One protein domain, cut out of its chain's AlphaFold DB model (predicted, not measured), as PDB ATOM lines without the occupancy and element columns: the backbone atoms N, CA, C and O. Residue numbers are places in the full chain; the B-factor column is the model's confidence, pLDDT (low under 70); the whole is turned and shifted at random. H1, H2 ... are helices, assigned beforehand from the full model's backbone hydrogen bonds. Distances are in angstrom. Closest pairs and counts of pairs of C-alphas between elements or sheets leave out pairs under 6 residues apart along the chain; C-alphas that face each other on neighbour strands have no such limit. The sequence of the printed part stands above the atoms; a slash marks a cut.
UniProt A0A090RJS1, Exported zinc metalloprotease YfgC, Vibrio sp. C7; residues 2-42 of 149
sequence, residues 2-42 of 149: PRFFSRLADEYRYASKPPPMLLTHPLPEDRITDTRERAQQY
ATOM      1  N   PRO A   2      62.054 176.922 138.354       82.00
ATOM      2  CA  PRO A   2      60.836 177.761 138.412       82.00
ATOM      3  C   PRO A   2      59.997 177.761 137.125       82.00
ATOM      4  O   PRO A   2      58.769 177.748 137.155       82.00
ATOM      5  N   ARG A   3      60.673 177.719 135.968       86.19
ATOM      6  CA  ARG A   3      60.025 177.653 134.648       86.19
ATOM      7  C   ARG A   3      59.242 176.357 134.425       86.19
ATOM      8  O   ARG A   3      58.251 176.383 133.707       86.19
ATOM      9  N   PHE A   4      59.677 175.242 135.016       88.50
ATOM     10  CA  PHE A   4      58.968 173.966 134.906       88.50
ATOM     11  C   PHE A   4      57.654 174.018 135.687       88.50
ATOM     12  O   PHE A   4      56.608 173.741 135.115       88.50
ATOM     13  N   PHE A   5      57.692 174.465 136.946       88.62
ATOM     14  CA  PHE A   5      56.490 174.597 137.773       88.62
ATOM     15  C   PHE A   5      55.496 175.617 137.227       88.62
ATOM     16  O   PHE A   5      54.303 175.355 137.250       88.62
ATOM     17  N   SER A   6      55.978 176.732 136.666       87.75
ATOM     18  CA  SER A   6      55.091 177.711 136.021       87.75
ATOM     19  C   SER A   6      54.364 177.091 134.822       87.75
ATOM     20  O   SER A   6      53.144 177.149 134.757       87.75
ATOM     21  N   ARG A   7      55.090 176.396 133.929       88.69
ATOM     22  CA  ARG A   7      54.478 175.683 132.792       88.69
ATOM     23  C   ARG A   7      53.508 174.596 133.236       88.69
ATOM     24  O   ARG A   7      52.461 174.442 132.630       88.69
ATOM     25  N   LEU A   8      53.863 173.847 134.278       87.62
ATOM     26  CA  LEU A   8      52.998 172.810 134.825       87.62
ATOM     27  C   LEU A   8      51.699 173.411 135.378       87.62
ATOM     28  O   LEU A   8      50.625 172.887 135.114       87.62
ATOM     29  N   ALA A   9      51.789 174.518 136.114       87.00
ATOM     30  CA  ALA A   9      50.618 175.216 136.626       87.00
ATOM     31  C   ALA A   9      49.746 175.780 135.493       87.00
ATOM     32  O   ALA A   9      48.531 175.649 135.557       87.00
ATOM     33  N   ASP A  10      50.351 176.356 134.449       87.75
ATOM     34  CA  ASP A  10      49.623 176.879 133.288       87.75
ATOM     35  C   ASP A  10      48.884 175.770 132.521       87.75
ATOM     36  O   ASP A  10      47.713 175.939 132.190       87.75
ATOM     37  N   GLU A  11      49.537 174.625 132.296       87.81
ATOM     38  CA  GLU A  11      48.959 173.473 131.587       87.81
ATOM     39  C   GLU A  11      47.710 172.936 132.296       87.81
ATOM     40  O   GLU A  11      46.700 172.627 131.665       87.81
ATOM     41  N   TYR A  12      47.758 172.850 133.628       86.00
ATOM     42  CA  TYR A  12      46.681 172.267 134.423       86.00
ATOM     43  C   TYR A  12      45.722 173.296 135.030       86.00
ATOM     44  O   TYR A  12      44.764 172.895 135.688       86.00
ATOM     45  N   ARG A  13      45.910 174.600 134.777       82.38
ATOM     46  CA  ARG A  13      45.032 175.669 135.296       82.38
ATOM     47  C   ARG A  13      43.572 175.470 134.889       82.38
ATOM     48  O   ARG A  13      42.676 175.729 135.683       82.38
ATOM     49  N   TYR A  14      43.351 175.019 133.657       84.31
ATOM     50  CA  TYR A  14      42.019 174.799 133.083       84.31
ATOM     51  C   TYR A  14      41.692 173.314 132.886       84.31
ATOM     52  O   TYR A  14      40.687 172.976 132.261       84.31
ATOM     53  N   ALA A  15      42.536 172.414 133.393       83.06
ATOM     54  CA  ALA A  15      42.305 170.985 133.279       83.06
ATOM     55  C   ALA A  15      41.277 170.531 134.320       83.06
ATOM     56  O   ALA A  15      41.381 170.848 135.503       83.06
ATOM     57  N   SER A  16      40.306 169.726 133.893       83.38
ATOM     58  CA  SER A  16      39.277 169.165 134.778       83.38
ATOM     59  C   SER A  16      39.832 168.159 135.789       83.38
ATOM     60  O   SER A  16      39.258 167.975 136.860       83.38
ATOM     61  N   LYS A  17      40.951 167.502 135.462       83.50
ATOM     62  CA  LYS A  17      41.616 166.525 136.324       83.50
ATOM     63  C   LYS A  17      43.105 166.859 136.447       83.50
ATOM     64  O   LYS A  17      43.815 166.783 135.442       83.50
ATOM     65  N   PRO A  18      43.602 167.190 137.652       82.00
ATOM     66  CA  PRO A  18      45.028 167.396 137.860       82.00
ATOM     67  C   PRO A  18      45.789 166.063 137.737       82.00
ATOM     68  O   PRO A  18      45.231 164.990 137.997       82.00
ATOM     69  N   PRO A  19      47.076 166.100 137.360       85.06
ATOM     70  CA  PRO A  19      47.897 164.911 137.245       85.06
ATOM     71  C   PRO A  19      48.145 164.315 138.642       85.06
ATOM     72  O   PRO A  19      48.247 165.064 139.619       85.06
ATOM     73  N   PRO A  20      48.328 162.987 138.766       87.50
ATOM     74  CA  PRO A  20      48.524 162.319 140.059       87.50
ATOM     75  C   PRO A  20      49.661 162.899 140.915       87.50
ATOM     76  O   PRO A  20      49.586 162.908 142.142       87.50
ATOM     77  N   MET A  21      50.707 163.434 140.278       86.81
ATOM     78  CA  MET A  21      51.807 164.098 140.978       86.81
ATOM     79  C   MET A  21      51.333 165.323 141.772       86.81
ATOM     80  O   MET A  21      51.767 165.503 142.902       86.81
ATOM     81  N   LEU A  22      50.414 166.134 141.235       86.44
ATOM     82  CA  LEU A  22      49.895 167.315 141.937       86.44
ATOM     83  C   LEU A  22      48.929 166.957 143.076       86.44
ATOM     84  O   LEU A  22      48.720 167.777 143.964       86.44
ATOM     85  N   LEU A  23      48.385 165.735 143.087       86.75
ATOM     86  CA  LEU A  23      47.564 165.236 144.195       86.75
ATOM     87  C   LEU A  23      48.409 164.866 145.420       86.75
ATOM     88  O   LEU A  23      47.998 165.105 146.548       86.75
ATOM     89  N   THR A  24      49.594 164.290 145.203       90.25
ATOM     90  CA  THR A  24      50.515 163.919 146.292       90.25
ATOM     91  C   THR A  24      51.474 165.054 146.655       90.25
ATOM     92  O   THR A  24      51.927 165.149 147.791       90.25
ATOM     93  N   HIS A  25      51.780 165.928 145.696       88.94
ATOM     94  CA  HIS A  25      52.711 167.042 145.831       88.94
ATOM     95  C   HIS A  25      52.034 168.317 145.303       88.94
ATOM     96  O   HIS A  25      52.288 168.718 144.164       88.94
ATOM     97  N   PRO A  26      51.177 168.976 146.106       86.38
ATOM     98  CA  PRO A  26      50.416 170.136 145.653       86.38
ATOM     99  C   PRO A  26      51.344 171.283 145.246       86.38
ATOM    100  O   PRO A  26      52.364 171.527 145.892       86.38
ATOM    101  N   LEU A  27      50.988 172.000 144.180       87.44
ATOM    102  CA  LEU A  27      51.758 173.125 143.646       87.44
ATOM    103  C   LEU A  27      50.968 174.438 143.804       87.44
ATOM    104  O   LEU A  27      50.399 174.914 142.824       87.44
ATOM    105  N   PRO A  28      50.889 175.005 145.026       87.56
ATOM    106  CA  PRO A  28      50.261 176.307 145.247       87.56
ATOM    107  C   PRO A  28      51.113 177.439 144.657       87.56
ATOM    108  O   PRO A  28      52.321 177.277 144.454       87.56
ATOM    109  N   GLU A  29      50.501 178.604 144.437       86.81
ATOM    110  CA  GLU A  29      51.192 179.791 143.911       86.81
ATOM    111  C   GLU A  29      52.375 180.214 144.790       86.81
ATOM    112  O   GLU A  29      53.456 180.476 144.260       86.81
ATOM    113  N   ASP A  30      52.235 180.144 146.118       91.19
ATOM    114  CA  ASP A  30      53.312 180.452 147.069       91.19
ATOM    115  C   ASP A  30      54.569 179.607 146.825       91.19
ATOM    116  O   ASP A  30      55.689 180.112 146.883       91.19
ATOM    117  N   ARG A  31      54.407 178.326 146.458       90.00
ATOM    118  CA  ARG A  31      55.537 177.440 146.127       90.00
ATOM    119  C   ARG A  31      56.222 177.878 144.829       90.00
ATOM    120  O   ARG A  31      57.440 177.761 144.694       90.00
ATOM    121  N   ILE A  32      55.465 178.379 143.855       90.50
ATOM    122  CA  ILE A  32      56.030 178.909 142.606       90.50
ATOM    123  C   ILE A  32      56.818 180.194 142.896       90.50
ATOM    124  O   ILE A  32      57.914 180.364 142.359       90.50
ATOM    125  N   THR A  33      56.298 181.063 143.765       91.19
ATOM    126  CA  THR A  33      56.970 182.300 144.186       91.19
ATOM    127  C   THR A  33      58.254 182.006 144.960       91.19
ATOM    128  O   THR A  33      59.314 182.439 144.515       91.19
ATOM    129  N   ASP A  34      58.213 181.162 145.997       93.12
ATOM    130  CA  ASP A  34      59.401 180.770 146.776       93.12
ATOM    131  C   ASP A  34      60.479 180.124 145.886       93.12
ATOM    132  O   ASP A  34      61.653 180.495 145.917       93.12
ATOM    133  N   THR A  35      60.097 179.206 144.986       93.00
ATOM    134  CA  THR A  35      61.080 178.592 144.071       93.00
ATOM    135  C   THR A  35      61.708 179.603 143.113       93.00
ATOM    136  O   THR A  35      62.878 179.448 142.749       93.00
ATOM    137  N   ARG A  36      60.961 180.635 142.694       91.44
ATOM    138  CA  ARG A  36      61.472 181.724 141.855       91.44
ATOM    139  C   ARG A  36      62.442 182.608 142.632       91.44
ATOM    140  O   ARG A  36      63.523 182.864 142.108       91.44
ATOM    141  N   GLU A  37      62.087 183.016 143.847       94.12
ATOM    142  CA  GLU A  37      62.938 183.832 144.721       94.12
ATOM    143  C   GLU A  37      64.261 183.124 145.022       94.12
ATOM    144  O   GLU A  37      65.331 183.681 144.782       94.12
ATOM    145  N   ARG A  38      64.213 181.845 145.412       93.44
ATOM    146  CA  ARG A  38      65.430 181.046 145.630       93.44
ATOM    147  C   ARG A  38      66.291 180.948 144.378       93.44
ATOM    148  O   ARG A  38      67.503 181.091 144.455       93.44
ATOM    149  N   ALA A  39      65.691 180.719 143.209       92.12
ATOM    150  CA  ALA A  39      66.453 180.626 141.966       92.12
ATOM    151  C   ALA A  39      67.148 181.946 141.588       92.12
ATOM    152  O   ALA A  39      68.198 181.896 140.954       92.12
ATOM    153  N   GLN A  40      66.584 183.099 141.965       92.06
ATOM    154  CA  GLN A  40      67.190 184.414 141.729       92.06
ATOM    155  C   GLN A  40      68.392 184.696 142.640       92.06
ATOM    156  O   GLN A  40      69.242 185.501 142.272       92.06
ATOM    157  N   GLN A  41      68.488 184.031 143.796       95.06
ATOM    158  CA  GLN A  41      69.622 184.175 144.717       95.06
ATOM    159  C   GLN A  41      70.898 183.478 144.217       95.06
ATOM    160  O   GLN A  41      71.992 183.792 144.686       95.06
ATOM    161  N   TYR A  42      70.788 182.546 143.266       92.50
ATOM    162  CA  TYR A  42      71.941 181.871 142.671       92.50
ATOM    163  C   TYR A  42      72.446 182.605 141.419       92.50
ATOM    164  O   TYR A  42      71.645 183.161 140.663       92.50
TER     165      TYR A  42
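Overview. This is residues 2 to 42 of the 149 residues of the protein "Exported zinc metalloprotease YfgC" of Vibrio sp. C7 (UniProt A0A090RJS1). Two helices, H3 and H1, lie side by side and run opposite ways, and the chain between them swings out in a wide loop that holds the small helix H2. H2 touches neither of the two longer helices. The 41 printed residues have three named helices, in the order H1, H2, H3, with no named strand, and the class is all helix. The whole is only just loose, close to compact, with a radius of gyration of the C-alphas of 11.0 A, and it is elongated, with spans of 35 by 18 by 13 A.

Along the chain. H3, the longest helix by residues, has residues 29 to 41 and measures 19.0 A from first to last C-alpha; its C-alpha 29 is at (51.192, 179.791, 143.911), and its C-alpha 41 is at (69.622, 184.175, 144.717). H1 has residues 2 to 12 and measures 15.7 A; its C-alpha 2 is at (60.836, 177.761, 138.412). H2 has residues 20 to 24, 6.7 A from first to last C-alpha.

Arrangement. H3 touches H1, with 6 pairs of C-alphas within 8 A. The closest C-alphas of the two are those of Pro 2 and Arg 36, 5.3 A apart. Their lines stand at a shallow tilt of 21 degrees, opposite ways, and their centres are 12.7 A apart. H2 and H3 are apart, and so are H1 and H2. In H1, H2 and H3 every O i to N i+4 pair is within hydrogen-bond range.

Size, cuts and confidence. The two C-alphas farthest apart are those of Ser 16 and Tyr 42, at 35.9 A, while the first and last printed C-alphas, of Pro 2 and Tyr 42, are 12.6 A apart. The link from H2 to H3, 4 residues, is tight, and that from H1 to H2, 7 residues, is short. The printed part has no cut. The mean pLDDT of the printed part is 88.2, and no printed residue is under 70.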